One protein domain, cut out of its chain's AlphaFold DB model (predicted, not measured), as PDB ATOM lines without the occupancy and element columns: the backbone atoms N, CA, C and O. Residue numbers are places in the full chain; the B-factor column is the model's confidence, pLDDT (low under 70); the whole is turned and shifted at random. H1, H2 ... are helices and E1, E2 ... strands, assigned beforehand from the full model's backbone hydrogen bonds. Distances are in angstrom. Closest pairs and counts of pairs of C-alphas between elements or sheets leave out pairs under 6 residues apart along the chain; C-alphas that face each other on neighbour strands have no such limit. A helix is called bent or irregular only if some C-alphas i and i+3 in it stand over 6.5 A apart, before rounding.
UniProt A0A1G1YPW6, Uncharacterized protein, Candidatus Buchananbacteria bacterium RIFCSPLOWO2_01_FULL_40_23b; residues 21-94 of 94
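What this domain is: This is residues 21 to 94 of the 94 residues of an uncharacterized protein of Candidatus Buchananbacteria bacterium RIFCSPLOWO2_01_FULL_40_23b (UniProt A0A1G1YPW6). A strongly twisted sheet of three strands, E1 to E3, has the last arm of a long bent helix, H1b, and a short helix, H2, over one face as two layers, while the first arm, H1a, only grazes the sheet and reaches toward one end of a rod. The 74 printed residues hold H1, E1, E2, E3 and H2 in that order, a mixed class of helices and strands. The sheet, E1 - E2 - E3, is antiparallel and a meander, each strand the antiparallel neighbour of the one before. The whole is only just loose, close to compact, with a radius of gyration of the C-alphas of 13.9 A and spans of 49 by 19 by 17 A.

Where its parts are: H1, residues 21 to 47, was assigned as one helix by its hydrogen bonds but is bent: C-alphas 36 and 39 are 6.7 A apart. H1a, residues 21 to 36, begins at C-alpha (-47.074, -1.282, -36.742) and is 22.9 A long; H1b, residues 39 to 47, is 12.8 A. E1, residues 53 to 62, is 25.9 A and bends by 57 degrees at residue 56. E2, residues 68 to 77, is 26.2 A; E3, residues 80 to 87, is 23.2 A. H2, residues 88 to 93, ends at C-alpha (-29.444, 29.107, -48.878).

How they stand to each other: H1a and H1b stand at a shallow tilt of 31 degrees. H1b, 9.1 A over the sheet, is over E1; their closest C-alphas, Cys 45 and Val 55, are 5.6 A apart. Hairpin E1 and E2 has N 59 and O 72 within hydrogen-bond range at 2.8 A; hairpin E2 and E3 has N 73 and O 84 at 2.8 A. H2 stands up from the sheet on the same face as H1b. In H1a, H1b and H2 every O i to N i+4 pair is within hydrogen-bond range.

The domain as a whole: The farthest C-alphas, Phe 21 and Asp 78, are 48.9 A apart. The printed part has no cut, and its links are tight. Model confidence is under 70 at residues 22 to 23 and 56 to 68.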
ATOM      1  N   PHE A  21     -46.365  -1.904 -35.628       73.50
ATOM      2  CA  PHE A  21     -47.074  -1.282 -36.742       73.50
ATOM      3  C   PHE A  21     -46.721   0.204 -36.901       73.50
ATOM      4  O   PHE A  21     -46.396   0.641 -38.000       73.50
ATOM      5  N   GLU A  22     -46.716   0.971 -35.806       69.88
ATOM      6  CA  GLU A  22     -46.339   2.392 -35.830       69.88
ATOM      7  C   GLU A  22     -44.883   2.588 -36.267       69.88
ATOM      8  O   GLU A  22     -44.600   3.474 -37.066       69.88
ATOM      9  N   ARG A  23     -43.971   1.715 -35.817       69.44
ATOM     10  CA  ARG A  23     -42.560   1.746 -36.232       69.44
ATOM     11  C   ARG A  23     -42.373   1.399 -37.710       69.44
ATOM     12  O   ARG A  23     -41.529   1.995 -38.372       69.44
ATOM     13  N   ALA A  24     -43.145   0.447 -38.237       73.06
ATOM     14  CA  ALA A  24     -43.112   0.105 -39.657       73.06
ATOM     15  C   ALA A  24     -43.652   1.248 -40.530       73.06
ATOM     16  O   ALA A  24     -43.064   1.552 -41.564       73.06
ATOM     17  N   HIS A  25     -44.732   1.902 -40.096       74.94
ATOM     18  CA  HIS A  25     -45.281   3.068 -40.785       74.94
ATOM     19  C   HIS A  25     -44.291   4.239 -40.775       74.94
ATOM     20  O   HIS A  25     -43.985   4.793 -41.825       74.94
ATOM     21  N   GLU A  26     -43.689   4.523 -39.616       71.44
ATOM     22  CA  GLU A  26     -42.650   5.546 -39.476       71.44
ATOM     23  C   GLU A  26     -41.451   5.256 -40.389       71.44
ATOM     24  O   GLU A  26     -40.978   6.148 -41.084       71.44
ATOM     25  N   ALA A  27     -40.983   4.007 -40.471       73.19
ATOM     26  CA  ALA A  27     -39.894   3.651 -41.379       73.19
ATOM     27  C   ALA A  27     -40.240   3.915 -42.856       73.19
ATOM     28  O   ALA A  27     -39.384   4.386 -43.606       73.19
ATOM     29  N   VAL A  28     -41.479   3.641 -43.278       76.44
ATOM     30  CA  VAL A  28     -41.944   3.927 -44.645       76.44
ATOM     31  C   VAL A  28     -41.970   5.432 -44.909       76.44
ATOM     32  O   VAL A  28     -41.447   5.866 -45.937       76.44
ATOM     33  N   ASP A  29     -42.501   6.224 -43.980       75.75
ATOM     34  CA  ASP A  29     -42.551   7.684 -44.101       75.75
ATOM     35  C   ASP A  29     -41.138   8.284 -44.179       75.75
ATOM     36  O   ASP A  29     -40.842   9.097 -45.058       75.75
ATOM     37  N   LEU A  30     -40.224   7.820 -43.318       72.62
ATOM     38  CA  LEU A  30     -38.819   8.231 -43.327       72.62
ATOM     39  C   LEU A  30     -38.148   7.903 -44.667       72.62
ATOM     40  O   LEU A  30     -37.456   8.749 -45.231       72.62
ATOM     41  N   VAL A  31     -38.377   6.707 -45.220       75.81
ATOM     42  CA  VAL A  31     -37.834   6.324 -46.532       75.81
ATOM     43  C   VAL A  31     -38.376   7.226 -47.639       75.81
ATOM     44  O   VAL A  31     -37.601   7.662 -48.488       75.81
ATOM     45  N   GLN A  32     -39.670   7.555 -47.634       79.00
ATOM     46  CA  GLN A  32     -40.249   8.461 -48.632       79.00
ATOM     47  C   GLN A  32     -39.629   9.860 -48.564       79.00
ATOM     48  O   GLN A  32     -39.271  10.428 -49.598       79.00
ATOM     49  N   ILE A  33     -39.440  10.387 -47.353       76.38
ATOM     50  CA  ILE A  33     -38.787  11.681 -47.125       76.38
ATOM     51  C   ILE A  33     -37.344  11.652 -47.646       76.38
ATOM     52  O   ILE A  33     -36.926  12.557 -48.368       76.38
ATOM     53  N   VAL A  34     -36.593  10.588 -47.355       75.69
ATOM     54  CA  VAL A  34     -35.211  10.411 -47.828       75.69
ATOM     55  C   VAL A  34     -35.142  10.339 -49.348       75.69
ATOM     56  O   VAL A  34     -34.329  11.033 -49.953       75.69
ATOM     57  N   VAL A  35     -36.000   9.533 -49.977       80.19
ATOM     58  CA  VAL A  35     -36.045   9.383 -51.438       80.19
ATOM     59  C   VAL A  35     -36.373  10.713 -52.122       80.19
ATOM     60  O   VAL A  35     -35.839  10.988 -53.194       80.19
ATOM     61  N   ALA A  36     -37.200  11.556 -51.500       81.94
ATOM     62  CA  ALA A  36     -37.519  12.881 -52.023       81.94
ATOM     63  C   ALA A  36     -36.382  13.901 -51.833       81.94
ATOM     64  O   ALA A  36     -36.212  14.785 -52.673       81.94
ATOM     65  N   GLU A  37     -35.616  13.809 -50.744       78.25
ATOM     66  CA  GLU A  37     -34.645  14.841 -50.365       78.25
ATOM     67  C   GLU A  37     -33.227  14.579 -50.878       78.25
ATOM     68  O   GLU A  37     -32.525  15.508 -51.276       78.25
ATOM     69  N   LEU A  38     -32.814  13.312 -50.935       77.56
ATOM     70  CA  LEU A  38     -31.476  12.921 -51.378       77.56
ATOM     71  C   LEU A  38     -31.120  13.445 -52.784       77.56
ATOM     72  O   LEU A  38     -30.006  13.952 -52.955       77.56
ATOM     73  N   PRO A  39     -32.015  13.379 -53.796       81.81
ATOM     74  CA  PRO A  39     -31.714  13.903 -55.126       81.81
ATOM     75  C   PRO A  39     -31.491  15.418 -55.114       81.81
ATOM     76  O   PRO A  39     -30.536  15.889 -55.730       81.81
ATOM     77  N   LYS A  40     -32.308  16.166 -54.359       84.81
ATOM     78  CA  LYS A  40     -32.203  17.629 -54.240       84.81
ATOM     79  C   LYS A  40     -30.900  18.041 -53.567       84.81
ATOM     80  O   LYS A  40     -30.198  18.923 -54.054       84.81
ATOM     81  N   ALA A  41     -30.544  17.370 -52.471       78.69
ATOM     82  CA  ALA A  41     -29.306  17.650 -51.757       78.69
ATOM     83  C   ALA A  41     -28.073  17.332 -52.619       78.69
ATOM     84  O   ALA A  41     -27.096  18.082 -52.622       78.69
ATOM     85  N   ARG A  42     -28.137  16.258 -53.418       78.19
ATOM     86  CA  ARG A  42     -27.082  15.906 -54.373       78.19
ATOM     87  C   ARG A  42     -26.938  16.945 -55.485       78.19
ATOM     88  O   ARG A  42     -25.814  17.329 -55.803       78.19
ATOM     89  N   GLU A  43     -28.048  17.394 -56.062       83.94
ATOM     90  CA  GLU A  43     -28.060  18.440 -57.088       83.94
ATOM     91  C   GLU A  43     -27.484  19.753 -56.546       83.94
ATOM     92  O   GLU A  43     -26.579  20.330 -57.154       83.94
ATOM     93  N   LYS A  44     -27.910  20.166 -55.345       82.62
ATOM     94  CA  LYS A  44     -27.359  21.339 -54.659       82.62
ATOM     95  C   LYS A  44     -25.844  21.220 -54.499       82.62
ATOM     96  O   LYS A  44     -25.126  22.138 -54.884       82.62
ATOM     97  N   CYS A  45     -25.340  20.084 -54.013       77.94
ATOM     98  CA  CYS A  45     -23.902  19.874 -53.838       77.94
ATOM     99  C   CYS A  45     -23.097  19.878 -55.138       77.94
ATOM    100  O   CYS A  45     -21.963  20.347 -55.121       77.94
ATOM    101  N   ALA A  46     -23.667  19.427 -56.258       77.56
ATOM    102  CA  ALA A  46     -23.003  19.518 -57.559       77.56
ATOM    103  C   ALA A  46     -22.761  20.979 -57.989       77.56
ATOM    104  O   ALA A  46     -21.786  21.263 -58.681       77.56
ATOM    105  N   SER A  47     -23.631  21.899 -57.554       80.25
ATOM    106  CA  SER A  47     -23.514  23.342 -57.805       80.25
ATOM    107  C   SER A  47     -22.758  24.118 -56.717       80.25
ATOM    108  O   SER A  47     -22.375  25.266 -56.936       80.25
ATOM    109  N   LEU A  48     -22.540  23.509 -55.548       79.62
ATOM    110  CA  LEU A  48     -22.023  24.184 -54.362       79.62
ATOM    111  C   LEU A  48     -20.491  24.122 -54.307       79.62
ATOM    112  O   LEU A  48     -19.883  23.058 -54.442       79.62
ATOM    113  N   GLN A  49     -19.869  25.262 -54.011       77.06
ATOM    114  CA  GLN A  49     -18.462  25.334 -53.626       77.06
ATOM    115  C   GLN A  49     -18.350  25.877 -52.207       77.06
ATOM    116  O   GLN A  49     -18.931  26.908 -51.879       77.06
ATOM    117  N   VAL A  50     -17.571  25.200 -51.370       74.00
ATOM    118  CA  VAL A  50     -17.306  25.630 -49.995       74.00
ATOM    119  C   VAL A  50     -15.824  25.899 -49.862       74.00
ATOM    120  O   VAL A  50     -15.004  25.037 -50.168       74.00
ATOM    121  N   ASP A  51     -15.475  27.114 -49.443       75.00
ATOM    122  CA  ASP A  51     -14.089  27.590 -49.388       75.00
ATOM    123  C   ASP A  51     -13.330  27.371 -50.724       75.00
ATOM    124  O   ASP A  51     -12.168  26.968 -50.727       75.00
ATOM    125  N   GLY A  52     -14.002  27.564 -51.869       74.94
ATOM    126  CA  GLY A  52     -13.430  27.352 -53.210       74.94
ATOM    127  C   GLY A  52     -13.244  25.883 -53.613       74.94
ATOM    128  O   GLY A  52     -12.630  25.601 -54.640       74.94
ATOM    129  N   SER A  53     -13.761  24.942 -52.817       75.31
ATOM    130  CA  SER A  53     -13.615  23.503 -53.035       75.31
ATOM    131  C   SER A  53     -14.952  22.844 -53.368       75.31
ATOM    132  O   SER A  53     -15.982  23.164 -52.772       75.31
ATOM    133  N   ALA A  54     -14.936  21.897 -54.309       72.06
ATOM    134  CA  ALA A  54     -16.123  21.135 -54.681       72.06
ATOM    135  C   ALA A  54     -16.573  20.209 -53.538       72.06
ATOM    136  O   ALA A  54     -15.761  19.545 -52.883       72.06
ATOM    137  N   VAL A  55     -17.884  20.149 -53.319       76.19
ATOM    138  CA  VAL A  55     -18.505  19.293 -52.304       76.19
ATOM    139  C   VAL A  55     -18.840  17.935 -52.921       76.19
ATOM    140  O   VAL A  55     -19.326  17.866 -54.046       76.19
ATOM    141  N   SER A  56     -18.566  16.840 -52.207       65.00
ATOM    142  CA  SER A  56     -18.706  15.480 -52.765       65.00
ATOM    143  C   SER A  56     -19.489  14.502 -51.894       65.00
ATOM    144  O   SER A  56     -20.098  13.579 -52.433       65.00
ATOM    145  N   VAL A  57     -19.525  14.698 -50.572       64.50
ATOM    146  CA  VAL A  57     -20.270  13.813 -49.663       64.50
ATOM    147  C   VAL A  57     -21.323  14.610 -48.922       64.50
ATOM    148  O   VAL A  57     -21.018  15.661 -48.362       64.50
ATOM    149  N   VAL A  58     -22.535  14.066 -48.893       64.88
ATOM    150  CA  VAL A  58     -23.666  14.585 -48.130       64.88
ATOM    151  C   VAL A  58     -24.147  13.480 -47.204       64.88
ATOM    152  O   VAL A  58     -24.519  12.403 -47.663       64.88
ATOM    153  N   GLU A  59     -24.132  13.759 -45.909       67.88
ATOM    154  CA  GLU A  59     -24.807  12.979 -44.878       67.88
ATOM    155  C   GLU A  59     -26.026  13.791 -44.427       67.88
ATOM    156  O   GLU A  59     -25.898  14.927 -43.964       67.88
ATOM    157  N   LEU A  60     -27.220  13.227 -44.598       65.88
ATOM    158  CA  LEU A  60     -28.457  13.842 -44.131       65.88
ATOM    159  C   LEU A  60     -28.808  13.277 -42.752       65.88
ATOM    160  O   LEU A  60     -28.884  12.058 -42.589       65.88
ATOM    161  N   TYR A  61     -29.041  14.156 -41.778       65.81
ATOM    162  CA  TYR A  61     -29.407  13.782 -40.414       65.81
ATOM    163  C   TYR A  61     -30.865  14.125 -40.137       65.81
ATOM    164  O   TYR A  61     -31.314  15.264 -40.301       65.81
ATOM    165  N   MET A  62     -31.598  13.115 -39.681       58.84
ATOM    166  CA  MET A  62     -32.976  13.255 -39.231       58.84
ATOM    167  C   MET A  62     -33.022  13.322 -37.712       58.84
ATOM    168  O   MET A  62     -32.385  12.516 -37.030       58.84
ATOM    169  N   ALA A  63     -33.813  14.256 -37.197       54.75
ATOM    170  CA  ALA A  63     -34.172  14.311 -35.793       54.75
ATOM    171  C   ALA A  63     -35.701  14.244 -35.679       54.75
ATOM    172  O   ALA A  63     -36.430  14.972 -36.350       54.75
ATOM    173  N   GLY A  64     -36.199  13.330 -34.845       50.47
ATOM    174  CA  GLY A  64     -37.637  13.145 -34.649       50.47
ATOM    175  C   GLY A  64     -38.352  12.443 -35.811       50.47
ATOM    176  O   GLY A  64     -37.766  11.625 -36.513       50.47
ATOM    177  N   LYS A  65     -39.660  12.718 -35.946       53.59
ATOM    178  CA  LYS A  65     -40.605  11.863 -36.686       53.59
ATOM    179  C   LYS A  65     -40.644  12.067 -38.207       53.59
ATOM    180  O   LYS A  65     -41.050  11.139 -38.892       53.59
ATOM    181  N   THR A  66     -40.294  13.236 -38.756       54.50
ATOM    182  CA  THR A  66     -40.688  13.545 -40.156       54.50
ATOM    183  C   THR A  66     -39.824  14.563 -40.918       54.50
ATOM    184  O   THR A  66     -40.232  14.998 -41.993       54.50
ATOM    185  N   SER A  67     -38.657  14.993 -40.428       58.41
ATOM    186  CA  SER A  67     -37.860  15.995 -41.160       58.41
ATOM    187  C   SER A  67     -36.354  15.861 -40.976       58.41
ATOM    188  O   SER A  67     -35.859  15.480 -39.917       58.41
ATOM    189  N   PHE A  68     -35.621  16.222 -42.028       67.38
ATOM    190  CA  PHE A  68     -34.192  16.489 -41.949       67.38
ATOM    191  C   PHE A  68     -33.978  17.836 -41.273       67.38
ATOM    192  O   PHE A  68     -34.449  18.859 -41.762       67.38
ATOM    193  N   GLU A  69     -33.269  17.838 -40.153       70.25
ATOM    194  CA  GLU A  69     -32.913  19.086 -39.480       70.25
ATOM    195  C   GLU A  69     -31.537  19.567 -39.918       70.25
ATOM    196  O   GLU A  69     -31.308  20.772 -40.014       70.25
ATOM    197  N   GLN A  70     -30.630  18.630 -40.211       75.62
ATOM    198  CA  GLN A  70     -29.229  18.929 -40.454       75.62
ATOM    199  C   GLN A  70     -28.680  18.189 -41.672       75.62
ATOM    200  O   GLN A  70     -29.027  17.042 -41.958       75.62
ATOM    201  N   VAL A  71     -27.765  18.858 -42.364       74.50
ATOM    202  CA  VAL A  71     -27.011  18.340 -43.499       74.50
ATOM    203  C   VAL A  71     -25.536  18.507 -43.187       74.50
ATOM    204  O   VAL A  71     -25.057  19.619 -42.968       74.50
ATOM    205  N   LYS A  72     -24.796  17.404 -43.173       78.81
ATOM    206  CA  LYS A  72     -23.346  17.426 -43.043       78.81
ATOM    207  C   LYS A  72     -22.724  17.174 -44.397       78.81
ATOM    208  O   LYS A  72     -22.967  16.152 -45.033       78.81
ATOM    209  N   ILE A  73     -21.896  18.106 -44.827       78.19
ATOM    210  CA  ILE A  73     -21.182  18.014 -46.088       78.19
ATOM    211  C   ILE A  73     -19.703  17.757 -45.836       78.19
ATOM    212  O   ILE A  73     -19.114  18.331 -44.919       78.19
ATOM    213  N   THR A  74     -19.097  16.907 -46.664       78.06
ATOM    214  CA  THR A  74     -17.643  16.710 -46.698       78.06
ATOM    215  C   THR A  74     -17.080  17.259 -47.998       78.06
ATOM    216  O   THR A  74     -17.591  16.979 -49.088       78.06
ATOM    217  N   TYR A  75     -15.996  18.014 -47.877       76.62
ATOM    218  CA  TYR A  75     -15.258  18.596 -48.991       76.62
ATOM    219  C   TYR A  75     -13.749  18.460 -48.759       76.62
ATOM    220  O   TYR A  75     -13.300  18.191 -47.645       76.62
ATOM    221  N   LEU A  76     -12.960  18.588 -49.825       73.62
ATOM    222  CA  LEU A  76     -11.497  18.536 -49.754       73.62
ATOM    223  C   LEU A  76     -10.934  19.949 -49.787       73.62
ATOM    224  O   LEU A  76     -11.168  20.655 -50.756       73.62
ATOM    225  N   LYS A  77     -10.153  20.331 -48.777       75.31
ATOM    226  CA  LYS A  77      -9.432  21.606 -48.719       75.31
ATOM    227  C   LYS A  77      -7.974  21.329 -48.383       75.31
ATOM    228  O   LYS A  77      -7.705  20.607 -47.428       75.31
ATOM    229  N   ASP A  78      -7.048  21.837 -49.193       80.88
ATOM    230  CA  ASP A  78      -5.600  21.630 -49.017       80.88
ATOM    231  C   ASP A  78      -5.203  20.142 -48.884       80.88
ATOM    232  O   ASP A  78      -4.340  19.761 -48.096       80.88
ATOM    233  N   GLY A  79      -5.890  19.265 -49.628       74.56
ATOM    234  CA  GLY A  79      -5.688  17.811 -49.576       74.56
ATOM    235  C   GLY A  79      -6.258  17.122 -48.329       74.56
ATOM    236  O   GLY A  79      -6.165  15.900 -48.216       74.56
ATOM    237  N   GLN A  80      -6.883  17.867 -47.414       76.25
ATOM    238  CA  GLN A  80      -7.517  17.342 -46.209       76.25
ATOM    239  C   GLN A  80      -9.038  17.299 -46.353       76.25
ATOM    240  O   GLN A  80      -9.663  18.212 -46.894       76.25
ATOM    241  N   LYS A  81      -9.656  16.231 -45.837       80.38
ATOM    242  CA  LYS A  81     -11.116  16.137 -45.735       80.38
ATOM    243  C   LYS A  81     -11.598  17.052 -44.612       80.38
ATOM    244  O   LYS A  81     -11.181  16.892 -43.470       80.38
ATOM    245  N   GLN A  82     -12.491  17.971 -44.947       81.12
ATOM    246  CA  GLN A  82     -13.172  18.862 -44.016       81.12
ATOM    247  C   GLN A  82     -14.656  18.521 -43.993       81.12
ATOM    248  O   GLN A  82     -15.234  18.187 -45.028       81.12
ATOM    249  N   THR A  83     -15.277  18.622 -42.823       82.19
ATOM    250  CA  THR A  83     -16.719  18.429 -42.663       82.19
ATOM    251  C   THR A  83     -17.354  19.667 -42.066       82.19
ATOM    252  O   THR A  83     -16.833  20.212 -41.093       82.19
ATOM    253  N   ARG A  84     -18.504  20.076 -42.596       81.50
ATOM    254  CA  ARG A  84     -19.347  21.114 -41.994       81.50
ATOM    255  C   ARG A  84     -20.773  20.616 -41.879       81.50
ATOM    256  O   ARG A  84     -21.265  19.968 -42.798       81.50
ATOM    257  N   THR A  85     -21.416  20.944 -40.768       83.94
ATOM    258  CA  THR A  85     -22.829  20.659 -40.532       83.94
ATOM    259  C   THR A  85     -23.603  21.961 -40.616       83.94
ATOM    260  O   THR A  85     -23.218  22.947 -39.994       83.94
ATOM    261  N   TYR A  86     -24.681  21.942 -41.382       82.38
ATOM    262  CA  TYR A  86     -25.620  23.039 -41.558       82.38
ATOM    263  C   TYR A  86     -26.997  22.571 -41.117       82.38
ATOM    264  O   TYR A  86     -27.299  21.379 -41.213       82.38
ATOM    265  N   SER A  87     -27.859  23.488 -40.695       85.25
ATOM    266  CA  SER A  87     -29.290  23.206 -40.762       85.25
ATOM    267  C   SER A  87     -29.719  23.036 -42.223       85.25
ATOM    268  O   SER A  87     -29.079  23.553 -43.144       85.25
ATOM    269  N   ILE A  88     -30.821  22.327 -42.464       80.62
ATOM    270  CA  ILE A  88     -31.330  22.147 -43.831       80.62
ATOM    271  C   ILE A  88     -31.654  23.483 -44.517       80.62
ATOM    272  O   ILE A  88     -31.420  23.643 -45.713       80.62
ATOM    273  N   GLN A  89     -32.145  24.462 -43.753       83.50
ATOM    274  CA  GLN A  89     -32.472  25.791 -44.267       83.50
ATOM    275  C   GLN A  89     -31.210  26.533 -44.705       83.50
ATOM    276  O   GLN A  89     -31.167  27.045 -45.822       83.50
ATOM    277  N   GLU A  90     -30.170  26.530 -43.868       85.44
ATOM    278  CA  GLU A  90     -28.876  27.125 -44.210       85.44
ATOM    279  C   GLU A  90     -28.271  26.444 -45.437       85.44
ATOM    280  O   GLU A  90     -27.835  27.129 -46.355       85.44
ATOM    281  N   PHE A  91     -28.309  25.110 -45.505       84.12
ATOM    282  CA  PHE A  91     -27.753  24.347 -46.623       84.12
ATOM    283  C   PHE A  91     -28.344  24.752 -47.983       84.12
ATOM    284  O   PHE A  91     -27.605  24.908 -48.958       84.12
ATOM    285  N   TYR A  92     -29.660  24.961 -48.067       83.94
ATOM    286  CA  TYR A  92     -30.297  25.370 -49.322       83.94
ATOM    287  C   TYR A  92     -30.105  26.849 -49.671       83.94
ATOM    288  O   TYR A  92     -30.264  27.208 -50.841       83.94
ATOM    289  N   GLN A  93     -29.728  27.680 -48.697       85.62
ATOM    290  CA  GLN A  93     -29.444  29.107 -48.878       85.62
ATOM    291  C   GLN A  93     -27.989  29.416 -49.267       85.62
ATOM    292  O   GLN A  93     -27.729  30.540 -49.692       85.62
ATOM    293  N   LEU A  94     -27.067  28.453 -49.136       80.25
ATOM    294  CA  LEU A  94     -25.675  28.573 -49.606       80.25
ATOM    295  C   LEU A  94     -25.582  28.742 -51.126       80.25
ATOM    296  O   LEU A  94     -24.690  29.483 -51.581       80.25
TER     297      LEU A  94